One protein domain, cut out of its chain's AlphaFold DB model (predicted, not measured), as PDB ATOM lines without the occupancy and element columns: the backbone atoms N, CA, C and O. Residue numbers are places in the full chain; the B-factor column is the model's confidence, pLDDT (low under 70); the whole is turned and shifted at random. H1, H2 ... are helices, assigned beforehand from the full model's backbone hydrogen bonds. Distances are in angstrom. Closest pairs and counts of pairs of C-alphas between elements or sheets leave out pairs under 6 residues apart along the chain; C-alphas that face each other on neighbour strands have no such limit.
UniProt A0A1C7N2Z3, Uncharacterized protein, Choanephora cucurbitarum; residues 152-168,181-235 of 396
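What this domain is: This is residues 152 to 168 and 181 to 235 of the 396 residues of an uncharacterized protein of Choanephora cucurbitarum (UniProt A0A1C7N2Z3). The helices H3 and H4 make a V, with the short H2 between its two far ends; the long H1 lies loosely to one side of this V, and the winding link of residues 186 to 202 lies on the other side. Residues 160 to 165 of H1 stand free. The printed part has 72 residues with four named helices, in the order H1, H2, H3, H4, and no named strand, and its class is all helix. It is compact, with a radius of gyration of the C-alphas of 12.2 A, and spans 34 by 27 by 26 A.

Where its parts are: Find C-alpha 152 at (11.974, -43.455, -47.147); from there H1, residues 152 to 168, runs 24.2 A to C-alpha 168 at (34.558, -35.630, -43.265). After the cut comes H2, residues 181 to 185. Look next for H3, residues 203 to 216, 19.7 A long. H4, residues 221 to 234, runs 19.9 A and ends with C-alpha 234 at (14.803, -23.104, -27.483).

How they stand to each other: Start at H1, which is near H4 and apart from H2. H1 and H3 are close but not clearly touching at the C-alphas of Asp 166 and Lys 204, 7.2 A apart; they run opposite ways at a tilt of 35.4 degrees, only just steep. H2 is close to but not clearly touching H3, with the C-alphas of Thr 184 and Leu 203 closest at 5.8 A. H2 and H4 are also close but not clearly touching, with the C-alphas of Phe 182 and Gly 232 closest at 6.9 A. H3 and H4 are close but not clearly touching, their closest C-alphas being those of Ala 214 and Leu 224, 7.0 A apart; they run opposite ways at a steep tilt of 55 degrees. In H1, H2, H3 and H4 every O i to N i+4 pair is within hydrogen-bond range.

The domain as a whole: The C-alphas farthest apart, those of Glu 152 and Gly 200, are 35.6 A apart. Residues 169 to 180 are not printed, and C-alphas 168 and 181 across the cut are 15.7 A apart. The link from H2 to H3 is long, and that from H3 to H4 is tight. In this predicted model, pLDDT is under 70 at residues 168, 181 and 233 to 235.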
ATOM      1  N   GLU A 152      10.906 -42.446 -47.199       90.00
ATOM      2  CA  GLU A 152      11.974 -43.455 -47.147       90.00
ATOM      3  C   GLU A 152      13.310 -42.924 -47.690       90.00
ATOM      4  O   GLU A 152      14.358 -43.081 -47.062       90.00
ATOM      5  N   ARG A 153      13.291 -42.220 -48.831       92.88
ATOM      6  CA  ARG A 153      14.498 -41.623 -49.422       92.88
ATOM      7  C   ARG A 153      15.047 -40.472 -48.587       92.88
ATOM      8  O   ARG A 153      16.263 -40.300 -48.544       92.88
ATOM      9  N   ARG A 154      14.185 -39.698 -47.917       94.38
ATOM     10  CA  ARG A 154      14.616 -38.657 -46.969       94.38
ATOM     11  C   ARG A 154      15.385 -39.280 -45.813       94.38
ATOM     12  O   ARG A 154      16.432 -38.765 -45.441       94.38
ATOM     13  N   GLN A 155      14.903 -40.404 -45.292       91.50
ATOM     14  CA  GLN A 155      15.554 -41.098 -44.189       91.50
ATOM     15  C   GLN A 155      16.885 -41.733 -44.600       91.50
ATOM     16  O   GLN A 155      17.874 -41.586 -43.886       91.50
ATOM     17  N   VAL A 156      16.944 -42.357 -45.782       95.88
ATOM     18  CA  VAL A 156      18.210 -42.848 -46.354       95.88
ATOM     19  C   VAL A 156      19.206 -41.700 -46.528       95.88
ATOM     20  O   VAL A 156      20.352 -41.827 -46.108       95.88
ATOM     21  N   HIS A 157      18.767 -40.561 -47.073       95.62
ATOM     22  CA  HIS A 157      19.617 -39.381 -47.222       95.62
ATOM     23  C   HIS A 157      20.105 -38.837 -45.875       95.62
ATOM     24  O   HIS A 157      21.284 -38.543 -45.750       95.62
ATOM     25  N   LEU A 158      19.234 -38.713 -44.869       94.00
ATOM     26  CA  LEU A 158      19.613 -38.239 -43.533       94.00
ATOM     27  C   LEU A 158      20.669 -39.143 -42.893       94.00
ATOM     28  O   LEU A 158      21.665 -38.636 -42.386       94.00
ATOM     29  N   ASN A 159      20.485 -40.462 -42.960       90.75
ATOM     30  CA  ASN A 159      21.455 -41.421 -42.430       90.75
ATOM     31  C   ASN A 159      22.791 -41.335 -43.173       90.75
ATOM     32  O   ASN A 159      23.837 -41.233 -42.545       90.75
ATOM     33  N   GLN A 160      22.751 -41.296 -44.505       94.94
ATOM     34  CA  GLN A 160      23.961 -41.190 -45.313       94.94
ATOM     35  C   GLN A 160      24.690 -39.859 -45.079       94.94
ATOM     36  O   GLN A 160      25.906 -39.836 -44.940       94.94
ATOM     37  N   CYS A 161      23.953 -38.754 -44.977       92.38
ATOM     38  CA  CYS A 161      24.527 -37.435 -44.735       92.38
ATOM     39  C   CYS A 161      25.143 -37.341 -43.332       92.38
ATOM     40  O   CYS A 161      26.210 -36.755 -43.169       92.38
ATOM     41  N   LEU A 162      24.529 -37.980 -42.331       85.62
ATOM     42  CA  LEU A 162      25.116 -38.149 -40.999       85.62
ATOM     43  C   LEU A 162      26.435 -38.935 -41.052       85.62
ATOM     44  O   LEU A 162      27.427 -38.488 -40.481       85.62
ATOM     45  N   ASP A 163      26.464 -40.064 -41.760       88.56
ATOM     46  CA  ASP A 163      27.658 -40.913 -41.860       88.56
ATOM     47  C   ASP A 163      28.798 -40.226 -42.649       88.56
ATOM     48  O   ASP A 163      29.977 -40.334 -42.294       88.56
ATOM     49  N   GLU A 164      28.462 -39.458 -43.689       87.38
ATOM     50  CA  GLU A 164      29.411 -38.634 -44.449       87.38
ATOM     51  C   GLU A 164      29.958 -37.473 -43.606       87.38
ATOM     52  O   GLU A 164      31.158 -37.200 -43.652       87.38
ATOM     53  N   THR A 165      29.118 -36.837 -42.784       79.12
ATOM     54  CA  THR A 165      29.545 -35.776 -41.855       79.12
ATOM     55  C   THR A 165      30.511 -36.326 -40.800       79.12
ATOM     56  O   THR A 165      31.549 -35.716 -40.533       79.12
ATOM     57  N   ASP A 166      30.227 -37.516 -40.254       74.31
ATOM     58  CA  ASP A 166      31.120 -38.233 -39.331       74.31
ATOM     59  C   ASP A 166      32.481 -38.550 -39.988       74.31
ATOM     60  O   ASP A 166      33.533 -38.472 -39.338       74.31
ATOM     61  N   SER A 167      32.473 -38.872 -41.286       75.56
ATOM     62  CA  SER A 167      33.670 -39.200 -42.070       75.56
ATOM     63  C   SER A 167      34.505 -37.958 -42.398       75.56
ATOM     64  O   SER A 167      35.701 -37.937 -42.108       75.56
ATOM     65  N   GLN A 168      33.882 -36.883 -42.894       68.00
ATOM     66  CA  GLN A 168      34.558 -35.630 -43.265       68.00
ATOM     67  C   GLN A 168      35.199 -34.918 -42.063       68.00
ATOM     68  O   GLN A 168      36.285 -34.349 -42.192       68.00
ATOM     69  N   PRO A 181      28.463 -25.478 -34.090       68.38
ATOM     70  CA  PRO A 181      28.989 -25.367 -32.741       68.38
ATOM     71  C   PRO A 181      28.057 -26.035 -31.741       68.38
ATOM     72  O   PRO A 181      28.480 -26.405 -30.648       68.38
ATOM     73  N   PHE A 182      26.793 -26.182 -32.127       83.81
ATOM     74  CA  PHE A 182      25.717 -26.636 -31.282       83.81
ATOM     75  C   PHE A 182      25.982 -28.025 -30.697       83.81
ATOM     76  O   PHE A 182      26.026 -28.177 -29.478       83.81
ATOM     77  N   LEU A 183      26.266 -29.026 -31.537       83.00
ATOM     78  CA  LEU A 183      26.476 -30.396 -31.047       83.00
ATOM     79  C   LEU A 183      27.737 -30.524 -30.188       83.00
ATOM     80  O   LEU A 183      27.815 -31.366 -29.292       83.00
ATOM     81  N   THR A 184      28.731 -29.678 -30.449       85.94
ATOM     82  CA  THR A 184      29.981 -29.665 -29.684       85.94
ATOM     83  C   THR A 184      29.763 -29.094 -28.279       85.94
ATOM     84  O   THR A 184      30.367 -29.592 -27.327       85.94
ATOM     85  N   ARG A 185      28.867 -28.102 -28.161       88.81
ATOM     86  CA  ARG A 185      28.473 -27.404 -26.923       88.81
ATOM     87  C   ARG A 185      27.394 -28.118 -26.111       88.81
ATOM     88  O   ARG A 185      27.095 -27.676 -25.012       88.81
ATOM     89  N   LEU A 186      26.779 -29.176 -26.637       90.94
ATOM     90  CA  LEU A 186      25.863 -29.980 -25.834       90.94
ATOM     91  C   LEU A 186      26.639 -30.564 -24.655       90.94
ATOM     92  O   LEU A 186      27.610 -31.294 -24.863       90.94
ATOM     93  N   ASP A 187      26.197 -30.251 -23.444       93.75
ATOM     94  CA  ASP A 187      26.760 -30.794 -22.203       93.75
ATOM     95  C   ASP A 187      25.887 -31.911 -21.622       93.75
ATOM     96  O   ASP A 187      26.330 -32.645 -20.748       93.75
ATOM     97  N   LEU A 188      24.666 -32.078 -22.145       94.94
ATOM     98  CA  LEU A 188      23.680 -33.053 -21.692       94.94
ATOM     99  C   LEU A 188      23.171 -33.890 -22.863       94.94
ATOM    100  O   LEU A 188      22.902 -33.378 -23.955       94.94
ATOM    101  N   CYS A 189      22.978 -35.184 -22.621       95.25
ATOM    102  CA  CYS A 189      22.312 -36.052 -23.582       95.25
ATOM    103  C   CYS A 189      20.806 -35.725 -23.656       95.25
ATOM    104  O   CYS A 189      20.129 -35.819 -22.637       95.25
ATOM    105  N   PRO A 190      20.212 -35.467 -24.835       94.94
ATOM    106  CA  PRO A 190      18.773 -35.180 -24.954       94.94
ATOM    107  C   PRO A 190      17.861 -36.393 -24.693       94.94
ATOM    108  O   PRO A 190      16.633 -36.286 -24.744       94.94
ATOM    109  N   VAL A 191      18.448 -37.577 -24.495       95.88
ATOM    110  CA  VAL A 191      17.712 -38.822 -24.252       95.88
ATOM    111  C   VAL A 191      17.719 -39.176 -22.769       95.88
ATOM    112  O   VAL A 191      16.644 -39.297 -22.189       95.88
ATOM    113  N   CYS A 192      18.899 -39.332 -22.157       96.19
ATOM    114  CA  CYS A 192      19.016 -39.682 -20.737       96.19
ATOM    115  C   CYS A 192      19.184 -38.478 -19.800       96.19
ATOM    116  O   CYS A 192      19.074 -38.656 -18.595       96.19
ATOM    117  N   HIS A 193      19.435 -37.275 -20.327       94.69
ATOM    118  CA  HIS A 193      19.735 -36.059 -19.554       94.69
ATOM    119  C   HIS A 193      20.942 -36.182 -18.610       94.69
ATOM    120  O   HIS A 193      21.084 -35.392 -17.684       94.69
ATOM    121  N   GLU A 194      21.837 -37.140 -18.863       95.38
ATOM    122  CA  GLU A 194      23.106 -37.274 -18.146       95.38
ATOM    123  C   GLU A 194      24.205 -36.449 -18.835       95.38
ATOM    124  O   GLU A 194      24.307 -36.426 -20.068       95.38
ATOM    125  N   ASP A 195      25.044 -35.801 -18.030       92.25
ATOM    126  CA  ASP A 195      26.208 -34.996 -18.428       92.25
ATOM    127  C   ASP A 195      27.511 -35.806 -18.484       92.25
ATOM    128  O   ASP A 195      28.397 -35.529 -19.298       92.25
ATOM    129  N   GLY A 196      27.617 -36.854 -17.663       92.00
ATOM    130  CA  GLY A 196      28.771 -37.754 -17.597       92.00
ATOM    131  C   GLY A 196      29.311 -38.233 -18.957       92.00
ATOM    132  O   GLY A 196      30.521 -38.156 -19.180       92.00
ATOM    133  N   PRO A 197      28.472 -38.687 -19.912       90.19
ATOM    134  CA  PRO A 197      28.960 -39.120 -21.222       90.19
ATOM    135  C   PRO A 197      29.402 -37.969 -22.145       90.19
ATOM    136  O   PRO A 197      29.993 -38.232 -23.192       90.19
ATOM    137  N   PHE A 198      29.122 -36.711 -21.792       93.25
ATOM    138  CA  PHE A 198      29.356 -35.535 -22.636       93.25
ATOM    139  C   PHE A 198      30.518 -34.669 -22.142       93.25
ATOM    140  O   PHE A 198      31.206 -34.058 -22.967       93.25
ATOM    141  N   GLN A 199      30.800 -34.649 -20.838       92.62
ATOM    142  CA  GLN A 199      31.915 -33.877 -20.291       92.62
ATOM    143  C   GLN A 199      33.266 -34.341 -20.861       92.62
ATOM    144  O   GLN A 199      33.668 -35.497 -20.736       92.62
ATOM    145  N   GLY A 200      33.974 -33.421 -21.526       88.81
ATOM    146  CA  GLY A 200      35.316 -33.647 -22.082       88.81
ATOM    147  C   GLY A 200      35.394 -34.634 -23.256       88.81
ATOM    148  O   GLY A 200      36.489 -34.912 -23.747       88.81
ATOM    149  N   GLN A 201      34.263 -35.165 -23.722       91.38
ATOM    150  CA  GLN A 201      34.242 -36.156 -24.793       91.38
ATOM    151  C   GLN A 201      34.261 -35.505 -26.173       91.38
ATOM    152  O   GLN A 201      33.702 -34.430 -26.407       91.38
ATOM    153  N   ARG A 202      34.901 -36.188 -27.129       92.50
ATOM    154  CA  ARG A 202      34.899 -35.753 -28.531       92.50
ATOM    155  C   ARG A 202      33.487 -35.888 -29.102       92.50
ATOM    156  O   ARG A 202      32.768 -36.821 -28.749       92.50
ATOM    157  N   LEU A 203      33.125 -35.028 -30.055       89.56
ATOM    158  CA  LEU A 203      31.810 -35.035 -30.713       89.56
ATOM    159  C   LEU A 203      31.386 -36.436 -31.200       89.56
ATOM    160  O   LEU A 203      30.262 -36.861 -30.960       89.56
ATOM    161  N   LYS A 204      32.315 -37.214 -31.767       88.25
ATOM    162  CA  LYS A 204      32.069 -38.609 -32.178       88.25
ATOM    163  C   LYS A 204      31.584 -39.512 -31.043       88.25
ATOM    164  O   LYS A 204      30.720 -40.359 -31.248       88.25
ATOM    165  N   GLN A 205      32.150 -39.360 -29.849       93.81
ATOM    166  CA  GLN A 205      31.737 -40.148 -28.692       93.81
ATOM    167  C   GLN A 205      30.371 -39.688 -28.175       93.81
ATOM    168  O   GLN A 205      29.538 -40.541 -27.873       93.81
ATOM    169  N   LYS A 206      30.107 -38.371 -28.181       94.12
ATOM    170  CA  LYS A 206      28.779 -37.808 -27.885       94.12
ATOM    171  C   LYS A 206      27.717 -38.391 -28.829       94.12
ATOM    172  O   LYS A 206      26.738 -38.968 -28.367       94.12
ATOM    173  N   ILE A 207      27.959 -38.364 -30.144       92.69
ATOM    174  CA  ILE A 207      27.058 -38.939 -31.163       92.69
ATOM    175  C   ILE A 207      26.875 -40.447 -30.952       92.69
ATOM    176  O   ILE A 207      25.749 -40.948 -31.000       92.69
ATOM    177  N   LYS A 208      27.959 -41.186 -30.680       95.00
ATOM    178  CA  LYS A 208      27.890 -42.629 -30.407       95.00
ATOM    179  C   LYS A 208      27.017 -42.930 -29.188       95.00
ATOM    180  O   LYS A 208      26.167 -43.816 -29.269       95.00
ATOM    181  N   HIS A 209      27.186 -42.180 -28.096       95.81
ATOM    182  CA  HIS A 209      26.326 -42.293 -26.923       95.81
ATOM    183  C   HIS A 209      24.875 -41.974 -27.285       95.81
ATOM    184  O   HIS A 209      24.005 -42.772 -26.970       95.81
ATOM    185  N   MET A 210      24.598 -40.876 -27.994       95.94
ATOM    186  CA  MET A 210      23.230 -40.509 -28.385       95.94
ATOM    187  C   MET A 210      22.541 -41.600 -29.207       95.94
ATOM    188  O   MET A 210      21.410 -41.969 -28.898       95.94
ATOM    189  N   LYS A 211      23.230 -42.163 -30.210       94.94
ATOM    190  CA  LYS A 211      22.719 -43.276 -31.027       94.94
ATOM    191  C   LYS A 211      22.421 -44.504 -30.152       94.94
ATOM    192  O   LYS A 211      21.358 -45.114 -30.274       94.94
ATOM    193  N   GLN A 212      23.333 -44.858 -29.244       96.75
ATOM    194  CA  GLN A 212      23.168 -46.009 -28.351       96.75
ATOM    195  C   GLN A 212      22.060 -45.791 -27.308       96.75
ATOM    196  O   GLN A 212      21.249 -46.687 -27.080       96.75
ATOM    197  N   CYS A 213      21.993 -44.599 -26.725       97.50
ATOM    198  CA  CYS A 213      21.024 -44.200 -25.717       97.50
ATOM    199  C   CYS A 213      19.612 -44.113 -26.313       97.50
ATOM    200  O   CYS A 213      18.666 -44.622 -25.717       97.50
ATOM    201  N   ALA A 214      19.460 -43.577 -27.531       97.06
ATOM    202  CA  ALA A 214      18.187 -43.586 -28.255       97.06
ATOM    203  C   ALA A 214      17.692 -45.016 -28.511       97.06
ATOM    204  O   ALA A 214      16.535 -45.328 -28.236       97.06
ATOM    205  N   LYS A 215      18.588 -45.919 -28.936       96.56
ATOM    206  CA  LYS A 215      18.260 -47.338 -29.132       96.56
ATOM    207  C   LYS A 215      17.833 -48.021 -27.828       96.56
ATOM    208  O   LYS A 215      16.880 -48.794 -27.838       96.56
ATOM    209  N   GLN A 216      18.521 -47.744 -26.719       97.50
ATOM    210  CA  GLN A 216      18.194 -48.305 -25.402       97.50
ATOM    211  C   GLN A 216      16.849 -47.792 -24.871       97.50
ATOM    212  O   GLN A 216      16.065 -48.576 -24.344       97.50
ATOM    213  N   ASN A 217      16.549 -46.509 -25.083       97.00
ATOM    214  CA  ASN A 217      15.309 -45.869 -24.638       97.00
ATOM    215  C   ASN A 217      14.163 -45.957 -25.660       97.00
ATOM    216  O   ASN A 217      13.138 -45.309 -25.479       97.00
ATOM    217  N   ARG A 218      14.325 -46.748 -26.733       96.56
ATOM    218  CA  ARG A 218      13.341 -46.914 -27.822       96.56
ATOM    219  C   ARG A 218      12.874 -45.590 -28.448       96.56
ATOM    220  O   ARG A 218      11.758 -45.501 -28.945       96.56
ATOM    221  N   VAL A 219      13.732 -44.572 -28.444       95.94
ATOM    222  CA  VAL A 219      13.464 -43.287 -29.097       95.94
ATOM    223  C   VAL A 219      13.767 -43.444 -30.582       95.94
ATOM    224  O   VAL A 219      14.863 -43.883 -30.948       95.94
ATOM    225  N   SER A 220      12.804 -43.108 -31.443       94.44
ATOM    226  CA  SER A 220      13.021 -43.174 -32.885       94.44
ATOM    227  C   SER A 220      14.090 -42.160 -33.312       94.44
ATOM    228  O   SER A 220      14.301 -41.130 -32.668       94.44
ATOM    229  N   THR A 221      14.792 -42.426 -34.415       85.00
ATOM    230  CA  THR A 221      15.787 -41.476 -34.944       85.00
ATOM    231  C   THR A 221      15.152 -40.124 -35.271       85.00
ATOM    232  O   THR A 221      15.786 -39.088 -35.083       85.00
ATOM    233  N   HIS A 222      13.894 -40.129 -35.716       86.88
ATOM    234  CA  HIS A 222      13.130 -38.918 -35.984       86.88
ATOM    235  C   HIS A 222      12.895 -38.103 -34.705       86.88
ATOM    236  O   HIS A 222      13.212 -36.916 -34.682       86.88
ATOM    237  N   ASP A 223      12.453 -38.741 -33.620       92.06
ATOM    238  CA  ASP A 223      12.219 -38.061 -32.337       92.06
ATOM    239  C   ASP A 223      13.523 -37.537 -31.733       92.06
ATOM    240  O   ASP A 223      13.557 -36.456 -31.149       92.06
ATOM    241  N   LEU A 224      14.631 -38.267 -31.907       93.06
ATOM    242  CA  LEU A 224      15.957 -37.803 -31.497       93.06
ATOM    243  C   LEU A 224      16.358 -36.517 -32.238       93.06
ATOM    244  O   LEU A 224      16.855 -35.579 -31.613       93.06
ATOM    245  N   LEU A 225      16.139 -36.467 -33.555       87.56
ATOM    246  CA  LEU A 225      16.411 -35.281 -34.371       87.56
ATOM    247  C   LEU A 225      15.468 -34.125 -34.019       87.56
ATOM    248  O   LEU A 225      15.921 -32.985 -33.952       87.56
ATOM    249  N   GLN A 226      14.191 -34.402 -33.739       89.06
ATOM    250  CA  GLN A 226      13.263 -33.387 -33.247       89.06
ATOM    251  C   GLN A 226      13.733 -32.821 -31.909       89.06
ATOM    252  O   GLN A 226      13.817 -31.606 -31.775       89.06
ATOM    253  N   LYS A 227      14.117 -33.663 -30.943       89.12
ATOM    254  CA  LYS A 227      14.659 -33.209 -29.652       89.12
ATOM    255  C   LYS A 227      15.917 -32.358 -29.819       89.12
ATOM    256  O   LYS A 227      16.039 -31.319 -29.180       89.12
ATOM    257  N   LEU A 228      16.826 -32.754 -30.710       88.81
ATOM    258  CA  LEU A 228      18.001 -31.951 -31.059       88.81
ATOM    259  C   LEU A 228      17.619 -30.595 -31.662       88.81
ATOM    260  O   LEU A 228      18.189 -29.576 -31.277       88.81
ATOM    261  N   LYS A 229      16.633 -30.571 -32.566       84.06
ATOM    262  CA  LYS A 229      16.107 -29.338 -33.161       84.06
ATOM    263  C   LYS A 229      15.489 -28.430 -32.095       84.06
ATOM    264  O   LYS A 229      15.800 -27.246 -32.075       84.06
ATOM    265  N   TRP A 230      14.683 -28.982 -31.186       82.44
ATOM    266  CA  TRP A 230      14.079 -28.244 -30.072       82.44
ATOM    267  C   TRP A 230      15.131 -27.591 -29.181       82.44
ATOM    268  O   TRP A 230      14.997 -26.417 -28.862       82.44
ATOM    269  N   ILE A 231      16.208 -28.297 -28.838       83.31
ATOM    270  CA  ILE A 231      17.287 -27.727 -28.015       83.31
ATOM    271  C   ILE A 231      18.065 -26.653 -28.793       83.31
ATOM    272  O   ILE A 231      18.451 -25.641 -28.215       83.31
ATOM    273  N   GLY A 232      18.245 -26.833 -30.106       74.81
ATOM    274  CA  GLY A 232      18.867 -25.829 -30.975       74.81
ATOM    275  C   GLY A 232      18.019 -24.572 -31.189       74.81
ATOM    276  O   GLY A 232      18.568 -23.529 -31.524       74.81
ATOM    277  N   TRP A 233      16.699 -24.662 -31.001       69.81
ATOM    278  CA  TRP A 233      15.753 -23.555 -31.200       69.81
ATOM    279  C   TRP A 233      15.356 -22.867 -29.886       69.81
ATOM    280  O   TRP A 233      15.160 -21.656 -29.871       69.81
ATOM    281  N   ALA A 234      15.253 -23.615 -28.782       50.56
ATOM    282  CA  ALA A 234      14.803 -23.104 -27.483       50.56
ATOM    283  C   ALA A 234      15.842 -22.216 -26.782       50.56
ATOM    284  O   ALA A 234      15.497 -21.442 -25.893       50.56
ATOM    285  N   HIS A 235      17.102 -22.292 -27.205       46.09
ATOM    286  CA  HIS A 235      18.134 -21.361 -26.790       46.09
ATOM    287  C   HIS A 235      18.696 -20.679 -28.033       46.09
ATOM    288  O   HIS A 235      19.649 -21.199 -28.620       46.09
TER     289      HIS A 235